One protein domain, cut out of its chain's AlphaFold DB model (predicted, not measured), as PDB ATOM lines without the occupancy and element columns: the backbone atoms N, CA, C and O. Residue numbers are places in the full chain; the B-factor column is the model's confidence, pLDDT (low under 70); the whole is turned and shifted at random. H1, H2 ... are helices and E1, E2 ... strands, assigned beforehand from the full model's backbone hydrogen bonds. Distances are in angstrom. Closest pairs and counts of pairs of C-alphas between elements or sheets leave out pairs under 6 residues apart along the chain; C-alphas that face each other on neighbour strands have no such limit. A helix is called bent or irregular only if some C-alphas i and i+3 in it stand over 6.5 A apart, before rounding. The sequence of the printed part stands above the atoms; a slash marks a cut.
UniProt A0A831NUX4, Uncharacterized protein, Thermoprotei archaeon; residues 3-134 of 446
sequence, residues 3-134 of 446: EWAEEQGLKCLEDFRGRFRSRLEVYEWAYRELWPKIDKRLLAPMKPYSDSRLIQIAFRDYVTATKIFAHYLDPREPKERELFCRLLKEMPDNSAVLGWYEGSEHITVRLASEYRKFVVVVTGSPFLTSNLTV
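Overview. This is residues 3 to 134 of the 446 residues of an uncharacterized protein of Thermoprotei archaeon (UniProt A0A831NUX4). A small, twisted sheet of four parallel strands has H4 and H5 over one face and H3 over the other, with H2 near the edge strand E2. A thin arm at the start of the printed part ends in the short helix H1, and residues 4 to 10 stick out from the body. The printed part has 132 residues, with named elements in the order H1 H2 E1 H3 E2 H4 E3 H5 E4; the sheet's order is E2 E1 E3 E4. The class is mixed, helices and strands, and the whole is compact, with a radius of gyration of the C-alphas of 15.3 A and spans of 49 by 33 by 29 A.

Along the chain. H1, residues 3 to 7, begins with C-alpha 3 at (124.119, 95.777, 171.516) and is 6.2 A long. H2, residues 23 to 33, is 15.7 A long. E1 is residues 42 to 45, 10.2 A. H3, residues 57 to 66, is 14.8 A long and irregular, but only just: C-alphas 58 and 61 are 6.8 A apart. E2 is residues 69 to 71, 6.5 A. H4, residues 78 to 90, is the longest helix at 18.5 A. E3 is residues 95 to 99, 12.4 A, and H5 is residues 105 to 114, 14.2 A. E4, residues 117 to 123, is 16.4 A long and ends with C-alpha 123 at (101.552, 106.666, 154.781).

Arrangement. E2 and E1 are parallel at 22 degrees, with N 71 and O 44 2.9 A apart, within hydrogen-bond range. E1 and E3 are parallel at 20 degrees, with N 98 and O 43 at 2.8 A. E3 and E4 are parallel at 34 degrees, with N 97 and O 118 at 2.8 A. The domain has three layers, helices on both faces of a sheet: H4 and H5 on one face of the sheet E2 E1 E3 E4, and H3 on the other. E1, H3, E2 and E3, H5, E4 are strand-helix-strand units, two parallel neighbour strands with a helix between, and E2, H4, E3 is a split one, with E1 between its strands; the three crossovers are right-handed. H5 lies over E4 at a height over the sheet of 7.7 A; the closest C-alphas are those of Ala 112 and Phe 118, 5.7 A. H3 lies over E1 at a height of 8.9 A; the closest C-alphas of H3 and E1 are those of Val 63 and Ala 44, 7.6 A. H4 is on the sheet at a height of 8.7 A. H2 only grazes the sheet, with residues 23 to 31. H2 and H4 are close but not clearly touching, Leu 24 and Glu 80 having the closest C-alphas, 6.8 A. Every O i to N i+4 pair is within hydrogen-bond range in H1, H2, H4 and H5; in H3 4 of 6 are.

Size, cuts and confidence. The two C-alphas farthest apart, those of Glu 7 and Glu 114, are 48.9 A apart. The printed part has no cut. The links H1 to H2 and E1 to H3 are long. Mean pLDDT of the printed part is 90.7; residues 50 to 58 and 126 to 127 are under 70.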
ATOM      1  N   GLU A   3     122.663  95.781 171.346       89.06
ATOM      2  CA  GLU A   3     124.119  95.777 171.516       89.06
ATOM      3  C   GLU A   3     124.740  96.898 170.681       89.06
ATOM      4  O   GLU A   3     125.424  97.768 171.213       89.06
ATOM      5  N   TRP A   4     124.366  96.975 169.400       90.25
ATOM      6  CA  TRP A   4     124.798  98.067 168.526       90.25
ATOM      7  C   TRP A   4     124.426  99.458 169.069       90.25
ATOM      8  O   TRP A   4     125.226 100.385 168.988       90.25
ATOM      9  N   ALA A   5     123.216  99.644 169.613       88.94
ATOM     10  CA  ALA A   5     122.789 100.948 170.131       88.94
ATOM     11  C   ALA A   5     123.574 101.350 171.393       88.94
ATOM     12  O   ALA A   5     123.940 102.516 171.546       88.94
ATOM     13  N   GLU A   6     123.867 100.385 172.264       93.44
ATOM     14  CA  GLU A   6     124.679 100.580 173.466       93.44
ATOM     15  C   GLU A   6     126.143 100.890 173.124       93.44
ATOM     16  O   GLU A   6     126.730 101.774 173.748       93.44
ATOM     17  N   GLU A   7     126.704 100.280 172.072       95.56
ATOM     18  CA  GLU A   7     128.022 100.647 171.524       95.56
ATOM     19  C   GLU A   7     128.079 102.108 171.045       95.56
ATOM     20  O   GLU A   7     129.132 102.741 171.116       95.56
ATOM     21  N   GLN A   8     126.951 102.675 170.599       95.50
ATOM     22  CA  GLN A   8     126.835 104.098 170.248       95.50
ATOM     23  C   GLN A   8     126.538 105.006 171.460       95.50
ATOM     24  O   GLN A   8     126.277 106.198 171.293       95.50
ATOM     25  N   GLY A   9     126.551 104.468 172.684       95.88
ATOM     26  CA  GLY A   9     126.282 105.213 173.917       95.88
ATOM     27  C   GLY A   9     124.797 105.464 174.205       95.88
ATOM     28  O   GLY A   9     124.473 106.286 175.066       95.88
ATOM     29  N   LEU A  10     123.879 104.784 173.508       94.50
ATOM     30  CA  LEU A  10     122.441 104.880 173.765       94.50
ATOM     31  C   LEU A  10     122.011 103.841 174.805       94.50
ATOM     32  O   LEU A  10     122.363 102.673 174.718       94.50
ATOM     33  N   LYS A  11     121.191 104.252 175.776       94.62
ATOM     34  CA  LYS A  11     120.670 103.351 176.812       94.62
ATOM     35  C   LYS A  11     119.357 102.698 176.378       94.62
ATOM     36  O   LYS A  11     118.424 103.400 175.984       94.62
ATOM     37  N   CYS A  12     119.232 101.383 176.566       91.75
ATOM     38  CA  CYS A  12     117.937 100.710 176.492       91.75
ATOM     39  C   CYS A  12     117.013 101.205 177.622       91.75
ATOM     40  O   CYS A  12     117.296 101.011 178.807       91.75
ATOM     41  N   LEU A  13     115.920 101.883 177.259       92.38
ATOM     42  CA  LEU A  13     114.916 102.353 178.223       92.38
ATOM     43  C   LEU A  13     113.871 101.278 178.528       92.38
ATOM     44  O   LEU A  13     113.490 101.106 179.682       92.38
ATOM     45  N   GLU A  14     113.413 100.568 177.498       91.00
ATOM     46  CA  GLU A  14     112.407  99.515 177.611       91.00
ATOM     47  C   GLU A  14     112.537  98.538 176.434       91.00
ATOM     48  O   GLU A  14     112.711  98.959 175.288       91.00
ATOM     49  N   ASP A  15     112.441  97.234 176.712       90.50
ATOM     50  CA  ASP A  15     112.420  96.183 175.692       90.50
ATOM     51  C   ASP A  15     110.994  95.649 175.516       90.50
ATOM     52  O   ASP A  15     110.400  95.065 176.426       90.50
ATOM     53  N   PHE A  16     110.428  95.863 174.328       90.25
ATOM     54  CA  PHE A  16     109.078  95.417 173.987       90.25
ATOM     55  C   PHE A  16     109.025  94.024 173.341       90.25
ATOM     56  O   PHE A  16     107.932  93.505 173.092       90.25
ATOM     57  N   ARG A  17     110.174  93.395 173.060       88.19
ATOM     58  CA  ARG A  17     110.236  92.086 172.392       88.19
ATOM     59  C   ARG A  17     109.661  90.988 173.288       88.19
ATOM     60  O   ARG A  17     109.840  90.993 174.499       88.19
ATOM     61  N   GLY A  18     108.943  90.037 172.687       90.69
ATOM     62  CA  GLY A  18     108.381  88.875 173.390       90.69
ATOM     63  C   GLY A  18     107.245  89.170 174.383       90.69
ATOM     64  O   GLY A  18     106.723  88.236 174.983       90.69
ATOM     65  N   ARG A  19     106.827  90.436 174.555       94.31
ATOM     66  CA  ARG A  19     105.786  90.828 175.528       94.31
ATOM     67  C   ARG A  19     104.355  90.551 175.079       94.31
ATOM     68  O   ARG A  19     103.464  90.511 175.921       94.31
ATOM     69  N   PHE A  20     104.135  90.389 173.779       95.12
ATOM     70  CA  PHE A  20     102.805  90.302 173.181       95.12
ATOM     71  C   PHE A  20     102.671  89.015 172.369       95.12
ATOM     72  O   PHE A  20     103.592  88.623 171.651       95.12
ATOM     73  N   ARG A  21     101.512  88.365 172.469       94.38
ATOM     74  CA  ARG A  21     101.178  87.094 171.809       94.38
ATOM     75  C   ARG A  21     100.646  87.292 170.395       94.38
ATOM     76  O   ARG A  21     100.633  86.353 169.606       94.38
ATOM     77  N   SER A  22     100.162  88.491 170.083       92.69
ATOM     78  CA  SER A  22      99.614  88.830 168.770       92.69
ATOM     79  C   SER A  22      99.833  90.301 168.431       92.69
ATOM     80  O   SER A  22     100.046  91.129 169.316       92.69
ATOM     81  N   ARG A  23      99.719  90.640 167.141       91.56
ATOM     82  CA  ARG A  23      99.777  92.028 166.658       91.56
ATOM     83  C   ARG A  23      98.685  92.903 167.283       91.56
ATOM     84  O   ARG A  23      98.967  94.030 167.674       91.56
ATOM     85  N   LEU A  24      97.464  92.382 167.414       95.44
ATOM     86  CA  LEU A  24      96.353  93.112 168.028       95.44
ATOM     87  C   LEU A  24      96.640  93.452 169.499       95.44
ATOM     88  O   LEU A  24      96.399  94.581 169.912       95.44
ATOM     89  N   GLU A  25      97.231  92.529 170.262       96.75
ATOM     90  CA  GLU A  25      97.565  92.766 171.675       96.75
ATOM     91  C   GLU A  25      98.541  93.942 171.858       96.75
ATOM     92  O   GLU A  25      98.423  94.695 172.827       96.75
ATOM     93  N   VAL A  26      99.450  94.163 170.896       95.81
ATOM     94  CA  VAL A  26     100.333  95.345 170.874       95.81
ATOM     95  C   VAL A  26      99.509  96.631 170.804       95.81
ATOM     96  O   VAL A  26      99.742  97.561 171.575       95.81
ATOM     97  N   TYR A  27      98.534  96.695 169.893       97.00
ATOM     98  CA  TYR A  27      97.715  97.892 169.700       97.00
ATOM     99  C   TYR A  27      96.701  98.101 170.826       97.00
ATOM    100  O   TYR A  27      96.438  99.242 171.193       97.00
ATOM    101  N   GLU A  28      96.178  97.033 171.427       97.94
ATOM    102  CA  GLU A  28      95.338  97.125 172.625       97.94
ATOM    103  C   GLU A  28      96.129  97.639 173.834       97.94
ATOM    104  O   GLU A  28      95.631  98.477 174.587       97.94
ATOM    105  N   TRP A  29      97.366  97.167 174.021       97.62
ATOM    106  CA  TRP A  29      98.275  97.709 175.031       97.62
ATOM    107  C   TRP A  29      98.587  99.182 174.755       97.62
ATOM    108  O   TRP A  29      98.435 100.011 175.651       97.62
ATOM    109  N   ALA A  30      98.935  99.530 173.513       96.38
ATOM    110  CA  ALA A  30      99.231 100.909 173.133       96.38
ATOM    111  C   ALA A  30      98.020 101.827 173.354       96.38
ATOM    112  O   ALA A  30      98.172 102.933 173.867       96.38
ATOM    113  N   TYR A  31      96.809 101.368 173.031       98.06
ATOM    114  CA  TYR A  31      95.580 102.107 173.307       98.06
ATOM    115  C   TYR A  31      95.397 102.360 174.810       98.06
ATOM    116  O   TYR A  31      95.083 103.477 175.200       98.06
ATOM    117  N   ARG A  32      95.648 101.375 175.680       98.06
ATOM    118  CA  ARG A  32      95.535 101.583 177.136       98.06
ATOM    119  C   ARG A  32      96.614 102.518 177.687       98.06
ATOM    120  O   ARG A  32      96.310 103.392 178.491       98.06
ATOM    121  N   GLU A  33      97.860 102.344 177.255       96.81
ATOM    122  CA  GLU A  33      99.012 102.990 177.893       96.81
ATOM    123  C   GLU A  33      99.431 104.319 177.259       96.81
ATOM    124  O   GLU A  33      99.954 105.193 177.959       96.81
ATOM    125  N   LEU A  34      99.252 104.472 175.943       95.75
ATOM    126  CA  LEU A  34      99.775 105.599 175.165       95.75
ATOM    127  C   LEU A  34      98.676 106.575 174.735       95.75
ATOM    128  O   LEU A  34      98.874 107.780 174.862       95.75
ATOM    129  N   TRP A  35      97.514 106.090 174.282       97.50
ATOM    130  CA  TRP A  35      96.415 106.945 173.795       97.50
ATOM    131  C   TRP A  35      95.957 108.036 174.789       97.50
ATOM    132  O   TRP A  35      95.701 109.167 174.360       97.50
ATOM    133  N   PRO A  36      95.914 107.795 176.120       96.75
ATOM    134  CA  PRO A  36      95.578 108.848 177.081       96.75
ATOM    135  C   PRO A  36      96.616 109.977 177.168       96.75
ATOM    136  O   PRO A  36      96.293 111.057 177.656       96.75
ATOM    137  N   LYS A  37      97.856 109.741 176.718       95.12
ATOM    138  CA  LYS A  37      99.022 110.624 176.912       95.12
ATOM    139  C   LYS A  37      99.372 111.464 175.679       95.12
ATOM    140  O   LYS A  37     100.366 112.193 175.710       95.12
ATOM    141  N   ILE A  38      98.602 111.348 174.601       94.50
ATOM    142  CA  ILE A  38      98.906 111.975 173.310       94.50
ATOM    143  C   ILE A  38      97.762 112.852 172.795       94.50
ATOM    144  O   ILE A  38      96.608 112.737 173.223       94.50
ATOM    145  N   ASP A  39      98.106 113.737 171.860       91.81
ATOM    146  CA  ASP A  39      97.146 114.538 171.107       91.81
ATOM    147  C   ASP A  39      96.359 113.633 170.145       91.81
ATOM    148  O   ASP A  39      96.927 112.774 169.473       91.81
ATOM    149  N   LYS A  40      95.035 113.811 170.103       96.25
ATOM    150  CA  LYS A  40      94.112 112.951 169.346       96.25
ATOM    151  C   LYS A  40      93.730 113.541 167.984       96.25
ATOM    152  O   LYS A  40      92.807 113.045 167.351       96.25
ATOM    153  N   ARG A  41      94.389 114.610 167.521       96.94
ATOM    154  CA  ARG A  41      94.086 115.250 166.227       96.94
ATOM    155  C   ARG A  41      94.667 114.514 165.028       96.94
ATOM    156  O   ARG A  41      94.230 114.762 163.909       96.94
ATOM    157  N   LEU A  42      95.638 113.630 165.250       97.06
ATOM    158  CA  LEU A  42      96.310 112.863 164.206       97.06
ATOM    159  C   LEU A  42      96.332 111.378 164.580       97.06
ATOM    160  O   LEU A  42      96.591 111.022 165.730       97.06
ATOM    161  N   LEU A  43      96.107 110.517 163.592       97.44
ATOM    162  CA  LEU A  43      96.192 109.063 163.723       97.44
ATOM    163  C   LEU A  43      96.977 108.495 162.539       97.44
ATOM    164  O   LEU A  43      96.675 108.830 161.398       97.44
ATOM    165  N   ALA A  44      97.980 107.654 162.790       94.44
ATOM    166  CA  ALA A  44      98.902 107.189 161.756       94.44
ATOM    167  C   ALA A  44      98.837 105.666 161.544       94.44
ATOM    168  O   ALA A  44      99.372 104.911 162.365       94.44
ATOM    169  N   PRO A  45      98.264 105.197 160.421       91.88
ATOM    170  CA  PRO A  45      98.449 103.830 159.945       91.88
ATOM    171  C   PRO A  45      99.899 103.607 159.480       91.88
ATOM    172  O   PRO A  45     100.357 104.202 158.516       91.88
ATOM    173  N   MET A  46     100.666 102.751 160.146       87.19
ATOM    174  CA  MET A  46     102.089 102.533 159.884       87.19
ATOM    175  C   MET A  46     102.420 101.053 159.784       87.19
ATOM    176  O   MET A  46     102.517 100.359 160.800       87.19
ATOM    177  N   LYS A  47     102.671 100.582 158.560       84.06
ATOM    178  CA  LYS A  47     103.013  99.183 158.284       84.06
ATOM    179  C   LYS A  47     104.243  98.755 159.106       84.06
ATOM    180  O   LYS A  47     105.306  99.378 158.992       84.06
ATOM    181  N   PRO A  48     104.142  97.711 159.953       79.69
ATOM    182  CA  PRO A  48     105.310  97.061 160.532       79.69
ATOM    183  C   PRO A  48     105.920  96.164 159.441       79.69
ATOM    184  O   PRO A  48     105.284  95.215 158.995       79.69
ATOM    185  N   TYR A  49     107.102  96.500 158.921       70.19
ATOM    186  CA  TYR A  49     107.720  95.757 157.809       70.19
ATOM    187  C   TYR A  49     108.225  94.376 158.234       70.19
ATOM    188  O   TYR A  49     108.663  94.199 159.370       70.19
ATOM    189  N   SER A  50     108.251  93.440 157.278       55.16
ATOM    190  CA  SER A  50     108.910  92.134 157.409       55.16
ATOM    191  C   SER A  50     109.877  91.791 156.267       55.16
ATOM    192  O   SER A  50     110.333  90.656 156.234       55.16
ATOM    193  N   ASP A  51     110.226  92.712 155.356       51.47
ATOM    194  CA  ASP A  51     111.151  92.377 154.260       51.47
ATOM    195  C   ASP A  51     112.230  93.445 154.002       51.47
ATOM    196  O   ASP A  51     111.947  94.615 153.766       51.47
ATOM    197  N   SER A  52     113.482  92.997 154.113       49.38
ATOM    198  CA  SER A  52     114.779  93.640 153.845       49.38
ATOM    199  C   SER A  52     114.972  95.152 154.138       49.38
ATOM    200  O   SER A  52     114.643  96.032 153.352       49.38
ATOM    201  N   ARG A  53     115.683  95.428 155.245       48.91
ATOM    202  CA  ARG A  53     116.573  96.587 155.532       48.91
ATOM    203  C   ARG A  53     116.048  98.026 155.460       48.91
ATOM    204  O   ARG A  53     116.777  98.919 155.883       48.91
ATOM    205  N   LEU A  54     114.834  98.284 154.999       52.91
ATOM    206  CA  LEU A  54     114.369  99.651 154.795       52.91
ATOM    207  C   LEU A  54     113.113  99.920 155.623       52.91
ATOM    208  O   LEU A  54     111.989  99.610 155.244       52.91
ATOM    209  N   ILE A  55     113.332 100.487 156.809       54.62
ATOM    210  CA  ILE A  55     112.269 101.024 157.658       54.62
ATOM    211  C   ILE A  55     111.565 102.146 156.862       54.62
ATOM    212  O   ILE A  55     112.221 102.870 156.114       54.62
ATOM    213  N   GLN A  56     110.253 102.344 157.041       58.84
ATOM    214  CA  GLN A  56     109.566 103.608 156.706       58.84
ATOM    215  C   GLN A  56     110.119 104.737 157.591       58.84
ATOM    216  O   GLN A  56     109.450 105.220 158.498       58.84
ATOM    217  N   ILE A  57     111.398 105.074 157.404       62.22
ATOM    218  CA  ILE A  57     112.135 106.093 158.159       62.22
ATOM    219  C   ILE A  57     111.495 107.448 157.889       62.22
ATOM    220  O   ILE A  57     111.340 108.245 158.804       62.22
ATOM    221  N   ALA A  58     111.060 107.641 156.645       68.06
ATOM    222  CA  ALA A  58     110.644 108.904 156.071       68.06
ATOM    223  C   ALA A  58     109.521 109.617 156.863       68.06
ATOM    224  O   ALA A  58     109.517 110.842 156.919       68.06
ATOM    225  N   PHE A  59     108.636 108.858 157.525       83.88
ATOM    226  CA  PHE A  59     107.525 109.400 158.323       83.88
ATOM    227  C   PHE A  59     107.625 109.126 159.839       83.88
ATOM    228  O   PHE A  59     106.889 109.701 160.649       83.88
ATOM    229  N   ARG A  60     108.515 108.217 160.261       86.69
ATOM    230  CA  ARG A  60     108.660 107.827 161.678       86.69
ATOM    231  C   ARG A  60     109.252 108.941 162.537       86.69
ATOM    232  O   ARG A  60     108.927 109.010 163.724       86.69
ATOM    233  N   ASP A  61     110.078 109.799 161.946       87.50
ATOM    234  CA  ASP A  61     110.570 111.042 162.546       87.50
ATOM    235  C   ASP A  61     109.401 111.913 163.022       87.50
ATOM    236  O   ASP A  61     109.340 112.289 164.193       87.50
ATOM    237  N   TYR A  62     108.422 112.146 162.146       90.94
ATOM    238  CA  TYR A  62     107.290 113.021 162.413       90.94
ATOM    239  C   TYR A  62     106.365 112.448 163.476       90.94
ATOM    240  O   TYR A  62     106.028 113.143 164.434       90.94
ATOM    241  N   VAL A  63     106.025 111.161 163.364       91.56
ATOM    242  CA  VAL A  63     105.198 110.450 164.354       91.56
ATOM    243  C   VAL A  63     105.823 110.499 165.745       91.56
ATOM    244  O   VAL A  63     105.122 110.762 166.722       91.56
ATOM    245  N   THR A  64     107.139 110.304 165.836       90.94
ATOM    246  CA  THR A  64     107.867 110.350 167.112       90.94
ATOM    247  C   THR A  64     107.913 111.771 167.672       90.94
ATOM    248  O   THR A  64     107.562 111.985 168.832       90.94
ATOM    249  N   ALA A  65     108.293 112.756 166.852       92.19
ATOM    250  CA  ALA A  65     108.442 114.149 167.274       92.19
ATOM    251  C   ALA A  65     107.115 114.783 167.720       92.19
ATOM    252  O   ALA A  65     107.090 115.577 168.660       92.19
ATOM    253  N   THR A  66     106.008 114.412 167.073       91.88
ATOM    254  CA  THR A  66     104.669 114.962 167.346       91.88
ATOM    255  C   THR A  66     103.798 114.055 168.220       91.88
ATOM    256  O   THR A  66     102.665 114.413 168.533       91.88
ATOM    257  N   LYS A  67     104.339 112.917 168.683       94.00
ATOM    258  CA  LYS A  67     103.667 111.938 169.555       94.00
ATOM    259  C   LYS A  67     102.336 111.432 168.976       94.00
ATOM    260  O   LYS A  67     101.339 111.361 169.687       94.00
ATOM    261  N   ILE A  68     102.318 111.081 167.693       94.50
ATOM    262  CA  ILE A  68     101.118 110.559 167.019       94.50
ATOM    263  C   ILE A  68     100.905 109.090 167.392       94.50
ATOM    264  O   ILE A  68     101.860 108.317 167.495       94.50
ATOM    265  N   PHE A  69      99.644 108.676 167.550       96.56
ATOM    266  CA  PHE A  69      99.325 107.262 167.726       96.56
ATOM    267  C   PHE A  69      99.609 106.481 166.442       96.56
ATOM    268  O   PHE A  69      98.930 106.665 165.429       96.56
ATOM    269  N   ALA A  70     100.590 105.584 166.497       93.38
ATOM    270  CA  ALA A  70     100.891 104.663 165.414       93.38
ATOM    271  C   ALA A  70     100.104 103.361 165.589       93.38
ATOM    272  O   ALA A  70     100.217 102.684 166.612       93.38
ATOM    273  N   HIS A  71      99.348 102.974 164.569       94.44
ATOM    274  CA  HIS A  71      98.657 101.688 164.516       94.44
ATOM    275  C   HIS A  71      98.826 101.063 163.133       94.44
ATOM    276  O   HIS A  71      99.269 101.724 162.212       94.44
ATOM    277  N   TYR A  72      98.472  99.800 162.941       94.00
ATOM    278  CA  TYR A  72      98.323  99.237 161.595       94.00
ATOM    279  C   TYR A  72      97.179  98.242 161.605       94.00
ATOM    280  O   TYR A  72      97.370  97.063 161.338       94.00
ATOM    281  N   LEU A  73      96.020  98.724 162.047       96.94
ATOM    282  CA  LEU A  73      94.803  97.936 162.222       96.94
ATOM    283  C   LEU A  73      94.139  97.724 160.862       96.94
ATOM    284  O   LEU A  73      93.903  98.701 160.156       96.94
ATOM    285  N   ASP A  74      93.840  96.476 160.513       96.62
ATOM    286  CA  ASP A  74      93.108  96.130 159.297       96.62
ATOM    287  C   ASP A  74      91.601  96.327 159.536       96.62
ATOM    288  O   ASP A  74      90.999  95.574 160.307       96.62
ATOM    289  N   PRO A  75      90.943  97.305 158.888       97.19
ATOM    290  CA  PRO A  75      89.520  97.547 159.102       97.19
ATOM    291  C   PRO A  75      88.625  96.442 158.505       97.19
ATOM    292  O   PRO A  75      87.406  96.449 158.709       97.19
ATOM    293  N   ARG A  76      89.182  95.475 157.769       97.44
ATOM    294  CA  ARG A  76      88.447  94.293 157.293       97.44
ATOM    295  C   ARG A  76      88.265  93.266 158.412       97.44
ATOM    296  O   ARG A  76      87.206  92.643 158.483       97.44
ATOM    297  N   GLU A  77      89.222  93.182 159.335       97.81
ATOM    298  CA  GLU A  77      89.199  92.261 160.472       97.81
ATOM    299  C   GLU A  77      88.318  92.801 161.613       97.81
ATOM    300  O   GLU A  77      88.591  93.885 162.133       97.81
ATOM    301  N   PRO A  78      87.271  92.081 162.071       98.00
ATOM    302  CA  PRO A  78      86.269  92.638 162.986       98.00
ATOM    303  C   PRO A  78      86.817  93.246 164.285       98.00
ATOM    304  O   PRO A  78      86.388  94.332 164.670       98.00
ATOM    305  N   LYS A  79      87.772  92.580 164.949       98.25
ATOM    306  CA  LYS A  79      88.348  93.063 166.219       98.25
ATOM    307  C   LYS A  79      89.266  94.270 166.026       98.25
ATOM    308  O   LYS A  79      89.266  95.189 166.838       98.25
ATOM    309  N   GLU A  80      90.030  94.285 164.938       98.31
ATOM    310  CA  GLU A  80      90.892  95.421 164.603       98.31
ATOM    311  C   GLU A  80      90.066  96.627 164.162       98.31
ATOM    312  O   GLU A  80      90.340  97.745 164.599       98.31
ATOM    313  N   ARG A  81      88.998  96.394 163.386       98.50
ATOM    314  CA  ARG A  81      87.999  97.411 163.043       98.50
ATOM    315  C   ARG A  81      87.345  98.001 164.287       98.50
ATOM    316  O   ARG A  81      87.186  99.214 164.346       98.50
ATOM    317  N   GLU A  82      86.980  97.186 165.276       98.62
ATOM    318  CA  GLU A  82      86.390  97.687 166.524       98.62
ATOM    319  C   GLU A  82      87.330  98.672 167.235       98.62
ATOM    320  O   GLU A  82      86.915  99.776 167.596       98.62
ATOM    321  N   LEU A  83      88.608  98.306 167.387       98.69
ATOM    322  CA  LEU A  83      89.607  99.187 167.989       98.69
ATOM    323  C   LEU A  83      89.842 100.446 167.140       98.69
ATOM    324  O   LEU A  83      89.928 101.543 167.687       98.69
ATOM    325  N   PHE A  84      89.888 100.315 165.812       98.69
ATOM    326  CA  PHE A  84      90.044 101.454 164.908       98.69
ATOM    327  C   PHE A  84      88.870 102.438 165.013       98.69
ATOM    328  O   PHE A  84      89.086 103.630 165.223       98.69
ATOM    329  N   CYS A  85      87.627 101.955 164.971       98.75
ATOM    330  CA  CYS A  85      86.438 102.790 165.158       98.75
ATOM    331  C   CYS A  85      86.407 103.451 166.544       98.75
ATOM    332  O   CYS A  85      85.959 104.589 166.672       98.75
ATOM    333  N   ARG A  86      86.908 102.772 167.586       98.56
ATOM    334  CA  ARG A  86      87.037 103.357 168.927       98.56
ATOM    335  C   ARG A  86      88.007 104.539 168.939       98.56
ATOM    336  O   ARG A  86      87.656 105.584 169.480       98.56
ATOM    337  N   LEU A  87      89.165 104.406 168.288       98.62
ATOM    338  CA  LEU A  87      90.111 105.512 168.106       98.62
ATOM    339  C   LEU A  87      89.437 106.682 167.376       98.62
ATOM    340  O   LEU A  87      89.417 107.788 167.907       98.62
ATOM    341  N   LEU A  88      88.804 106.433 166.221       98.75
ATOM    342  CA  LEU A  88      88.116 107.473 165.440       98.75
ATOM    343  C   LEU A  88      87.032 108.202 166.247       98.75
ATOM    344  O   LEU A  88      86.916 109.423 166.156       98.75
ATOM    345  N   LYS A  89      86.261 107.473 167.058       98.56
ATOM    346  CA  LYS A  89      85.212 108.038 167.916       98.56
ATOM    347  C   LYS A  89      85.760 108.978 168.992       98.56
ATOM    348  O   LYS A  89      85.091 109.941 169.351       98.56
ATOM    349  N   GLU A  90      86.939 108.684 169.532       98.31
ATOM    350  CA  GLU A  90      87.570 109.477 170.595       98.31
ATOM    351  C   GLU A  90      88.391 110.663 170.073       98.31
ATOM    352  O   GLU A  90      88.746 111.561 170.840       98.31
ATOM    353  N   MET A  91      88.702 110.682 168.776       98.50
ATOM    354  CA  MET A  91      89.319 111.829 168.117       98.50
ATOM    355  C   MET A  91      88.302 112.983 167.979       98.50
ATOM    356  O   MET A  91      87.133 112.738 167.663       98.50
ATOM    357  N   PRO A  92      88.716 114.255 168.139       98.12
ATOM    358  CA  PRO A  92      87.833 115.394 167.907       98.12
ATOM    359  C   PRO A  92      87.443 115.512 166.425       98.12
ATOM    360  O   PRO A  92      88.123 114.982 165.542       98.12
ATOM    361  N   ASP A  93      86.338 116.190 166.125       97.81
ATOM    362  CA  ASP A  93      85.936 116.509 164.744       97.81
ATOM    363  C   ASP A  93      87.057 117.250 163.995       97.81
ATOM    364  O   ASP A  93      87.862 117.947 164.615       97.81
ATOM    365  N   ASN A  94      87.116 117.102 162.666       97.44
ATOM    366  CA  ASN A  94      88.192 117.652 161.826       97.44
ATOM    367  C   ASN A  94      89.606 117.160 162.217       97.44
ATOM    368  O   ASN A  94      90.587 117.885 162.063       97.44
ATOM    369  N   SER A  95      89.730 115.927 162.710       98.00
ATOM    370  CA  SER A  95      91.034 115.276 162.904       98.00
ATOM    371  C   SER A  95      91.427 114.438 161.686       98.00
ATOM    372  O   SER A  95      90.553 113.922 160.980       98.00
ATOM    373  N   ALA A  96      92.734 114.283 161.462       97.50
ATOM    374  CA  ALA A  96      93.279 113.625 160.278       97.50
ATOM    375  C   ALA A  96      93.740 112.187 160.561       97.50
ATOM    376  O   ALA A  96      94.468 111.922 161.522       97.50
ATOM    377  N   VAL A  97      93.371 111.269 159.672       97.81
ATOM    378  CA  VAL A  97      93.963 109.930 159.566       97.81
ATOM    379  C   VAL A  97      95.011 109.972 158.456       97.81
ATOM    380  O   VAL A  97      94.711 110.339 157.326       97.81
ATOM    381  N   LEU A  98      96.257 109.624 158.757       95.25
ATOM    382  CA  LEU A  98      97.402 109.928 157.891       95.25
ATOM    383  C   LEU A  98      97.675 108.872 156.802       95.25
ATOM    384  O   LEU A  98      98.811 108.701 156.365       95.25
ATOM    385  N   GLY A  99      96.624 108.177 156.359       93.75
ATOM    386  CA  GLY A  99      96.632 107.144 155.323       93.75
ATOM    387  C   GLY A  99      95.706 105.987 155.694       93.75
ATOM    388  O   GLY A  99      94.651 106.207 156.288       93.75
ATOM    389  N   TRP A 100      96.086 104.752 155.363       94.31
ATOM    390  CA  TRP A 100      95.266 103.557 155.604       94.31
ATOM    391  C   TRP A 100      96.100 102.282 155.754       94.31
ATOM    392  O   TRP A 100      97.290 102.241 155.443       94.31
ATOM    393  N   TYR A 101      95.449 101.207 156.204       93.44
ATOM    394  CA  TYR A 101      95.992  99.854 156.087       93.44
ATOM    395  C   TYR A 101      96.006  99.416 154.614       93.44
ATOM    396  O   TYR A 101      95.058  99.691 153.880       93.44
ATOM    397  N   GLU A 102      97.050  98.724 154.161       89.69
ATOM    398  CA  GLU A 102      97.228  98.300 152.761       89.69
ATOM    399  C   GLU A 102      95.960  97.725 152.101       89.69
ATOM    400  O   GLU A 102      95.343  96.772 152.586       89.69
ATOM    401  N   GLY A 103      95.578  98.324 150.968       90.62
ATOM    402  CA  GLY A 103      94.407  97.918 150.187       90.62
ATOM    403  C   GLY A 103      93.055  98.216 150.846       90.62
ATOM    404  O   GLY A 103      92.059  97.607 150.463       90.62
ATOM    405  N   SER A 104      93.002  99.107 151.842       94.69
ATOM    406  CA  SER A 104      91.770  99.446 152.576       94.69
ATOM    407  C   SER A 104      91.349 100.916 152.473       94.69
ATOM    408  O   SER A 104      90.569 101.373 153.307       94.69
ATOM    409  N   GLU A 105      91.830 101.649 151.460       93.56
ATOM    410  CA  GLU A 105      91.520 103.072 151.240       93.56
ATOM    411  C   GLU A 105      90.020 103.361 151.387       93.56
ATOM    412  O   GLU A 105      89.626 104.062 152.316       93.56
ATOM    413  N   HIS A 106      89.178 102.750 150.545       93.69
ATOM    414  CA  HIS A 106      87.733 102.997 150.552       93.69
ATOM    415  C   HIS A 106      87.088 102.756 151.924       93.69
ATOM    416  O   HIS A 106      86.273 103.556 152.372       93.69
ATOM    417  N   ILE A 107      87.482 101.685 152.626       96.12
ATOM    418  CA  ILE A 107      86.945 101.354 153.956       96.12
ATOM    419  C   ILE A 107      87.400 102.397 154.984       96.12
ATOM    420  O   ILE A 107      86.606 102.853 155.805       96.12
ATOM    421  N   THR A 108      88.671 102.796 154.933       96.88
ATOM    422  CA  THR A 108      89.252 103.770 155.862       96.88
ATOM    423  C   THR A 108      88.632 105.150 155.675       96.88
ATOM    424  O   THR A 108      88.200 105.751 156.656       96.88
ATOM    425  N   VAL A 109      88.532 105.635 154.434       96.69
ATOM    426  CA  VAL A 109      87.935 106.939 154.109       96.69
ATOM    427  C   VAL A 109      86.453 106.950 154.479       96.69
ATOM    428  O   VAL A 109      85.978 107.920 155.073       96.69
ATOM    429  N   ARG A 110      85.729 105.852 154.216       96.50
ATOM    430  CA  ARG A 110      84.322 105.710 154.604       96.50
ATOM    431  C   ARG A 110      84.135 105.811 156.115       96.50
ATOM    432  O   ARG A 110      83.332 106.628 156.558       96.50
ATOM    433  N   LEU A 111      84.895 105.038 156.897       98.06
ATOM    434  CA  LEU A 111      84.839 105.077 158.363       98.06
ATOM    435  C   LEU A 111      85.272 106.447 158.902       98.06
ATOM    436  O   LEU A 111      84.584 107.019 159.740       98.06
ATOM    437  N   ALA A 112      86.367 107.022 158.401       98.12
ATOM    438  CA  ALA A 112      86.802 108.362 158.794       98.12
ATOM    439  C   ALA A 112      85.678 109.395 158.586       98.12
ATOM    440  O   ALA A 112      85.370 110.164 159.496       98.12
ATOM    441  N   SER A 113      85.001 109.343 157.437       97.12
ATOM    442  CA  SER A 113      83.885 110.235 157.104       97.12
ATOM    443  C   SER A 113      82.693 110.073 158.065       97.12
ATOM    444  O   SER A 113      82.138 111.073 158.526       97.12
ATOM    445  N   GLU A 114      82.328 108.840 158.449       97.38
ATOM    446  CA  GLU A 114      81.271 108.583 159.453       97.38
ATOM    447  C   GLU A 114      81.580 109.251 160.786       97.38
ATOM    448  O   GLU A 114      80.727 109.904 161.385       97.38
ATOM    449  N   TYR A 115      82.829 109.126 161.229       98.38
ATOM    450  CA  TYR A 115      83.281 109.658 162.506       98.38
ATOM    451  C   TYR A 115      83.716 111.125 162.430       98.38
ATOM    452  O   TYR A 115      84.355 111.603 163.364       98.38
ATOM    453  N   ARG A 116      83.361 111.872 161.372       98.12
ATOM    454  CA  ARG A 116      83.687 113.305 161.210       98.12
ATOM    455  C   ARG A 116      85.190 113.585 161.177       98.12
ATOM    456  O   ARG A 116      85.695 114.505 161.829       98.12
ATOM    457  N   LYS A 117      85.912 112.735 160.456       98.38
ATOM    458  CA  LYS A 117      87.357 112.777 160.221       98.38
ATOM    459  C   LYS A 117      87.615 112.849 158.721       98.38
ATOM    460  O   LYS A 117      86.713 112.649 157.912       98.38
ATOM    461  N   PHE A 118      88.851 113.143 158.356       97.75
ATOM    462  CA  PHE A 118      89.314 113.101 156.973       97.75
ATOM    463  C   PHE A 118      90.672 112.411 156.904       97.75
ATOM    464  O   PHE A 118      91.342 112.215 157.920       97.75
ATOM    465  N   VAL A 119      91.072 112.031 155.701       97.62
ATOM    466  CA  VAL A 119      92.345 111.386 155.405       97.62
ATOM    467  C   VAL A 119      93.301 112.400 154.780       97.62
ATOM    468  O   VAL A 119      92.898 113.258 153.998       97.62
ATOM    469  N   VAL A 120      94.577 112.308 155.137       95.56
ATOM    470  CA  VAL A 120      95.684 112.964 154.428       95.56
ATOM    471  C   VAL A 120      96.691 111.875 154.125       95.56
ATOM    472  O   VAL A 120      97.211 111.262 155.055       95.56
ATOM    473  N   VAL A 121      96.948 111.576 152.855       93.00
ATOM    474  CA  VAL A 121      97.747 110.387 152.538       93.00
ATOM    475  C   VAL A 121      99.220 110.720 152.700       93.00
ATOM    476  O   VAL A 121      99.839 111.359 151.854       93.00
ATOM    477  N   VAL A 122      99.779 110.295 153.827       90.00
ATOM    478  CA  VAL A 122     101.209 110.422 154.135       90.00
ATOM    479  C   VAL A 122     101.855 109.041 154.193       90.00
ATOM    480  O   VAL A 122     103.014 108.858 153.828       90.00
ATOM    481  N   THR A 123     101.091 108.042 154.632       82.25
ATOM    482  CA  THR A 123     101.552 106.666 154.781       82.25
ATOM    483  C   THR A 123     101.090 105.805 153.607       82.25
ATOM    484  O   THR A 123      99.904 105.770 153.292       82.25
ATOM    485  N   GLY A 124     102.009 105.052 153.003       74.00
ATOM    486  CA  GLY A 124     101.703 104.033 151.992       74.00
ATOM    487  C   GLY A 124     102.979 103.443 151.399       74.00
ATOM    488  O   GLY A 124     103.220 102.240 151.475       74.00
ATOM    489  N   SER A 125     103.856 104.319 150.924       73.88
ATOM    490  CA  SER A 125     105.212 104.024 150.485       73.88
ATOM    491  C   SER A 125     106.233 104.464 151.543       73.88
ATOM    492  O   SER A 125     106.153 105.583 152.057       73.88
ATOM    493  N   PRO A 126     107.223 103.619 151.885       62.31
ATOM    494  CA  PRO A 126     108.196 103.917 152.934       62.31
ATOM    495  C   PRO A 126     109.118 105.116 152.673       62.31
ATOM    496  O   PRO A 126     109.735 105.592 153.626       62.31
ATOM    497  N   PHE A 127     109.252 105.566 151.419       69.94
ATOM    498  CA  PHE A 127     110.327 106.478 150.995       69.94
ATOM    499  C   PHE A 127     109.860 107.838 150.482       69.94
ATOM    500  O   PHE A 127     110.673 108.754 150.394       69.94
ATOM    501  N   LEU A 128     108.587 107.969 150.107       77.50
ATOM    502  CA  LEU A 128     108.151 109.098 149.282       77.50
ATOM    503  C   LEU A 128     107.974 110.395 150.071       77.50
ATOM    504  O   LEU A 128     108.220 111.469 149.537       77.50
ATOM    505  N   THR A 129     107.617 110.305 151.351       84.38
ATOM    506  CA  THR A 129     107.439 111.481 152.207       84.38
ATOM    507  C   THR A 129     108.431 111.425 153.356       84.38
ATOM    508  O   THR A 129     108.161 110.783 154.366       84.38
ATOM    509  N   SER A 130     109.600 112.047 153.165       83.75
ATOM    510  CA  SER A 130     110.717 112.052 154.121       83.75
ATOM    511  C   SER A 130     110.937 113.410 154.776       83.75
ATOM    512  O   SER A 130     110.680 114.440 154.158       83.75
ATOM    513  N   ASN A 131     111.491 113.406 155.993       87.81
ATOM    514  CA  ASN A 131     111.945 114.596 156.723       87.81
ATOM    515  C   ASN A 131     110.822 115.577 157.086       87.81
ATOM    516  O   ASN A 131     111.047 116.790 157.119       87.81
ATOM    517  N   LEU A 132     109.602 115.097 157.349       90.44
ATOM    518  CA  LEU A 132     108.486 115.995 157.658       90.44
ATOM    519  C   LEU A 132     108.736 116.833 158.913       90.44
ATOM    520  O   LEU A 132     108.224 117.947 158.981       90.44
ATOM    521  N   THR A 133     109.548 116.385 159.880       91.88
ATOM    522  CA  THR A 133     109.920 117.248 161.020       91.88
ATOM    523  C   THR A 133     110.725 118.468 160.587       91.88
ATOM    524  O   THR A 133     110.602 119.531 161.189       91.88
ATOM    525  N   VAL A 134     111.547 118.326 159.544       92.94
ATOM    526  CA  VAL A 134     112.325 119.428 158.971       92.94
ATOM    527  C   VAL A 134     111.409 120.308 158.134       92.94
ATOM    528  O   VAL A 134     111.334 121.508 158.376       92.94
TER     529      VAL A 134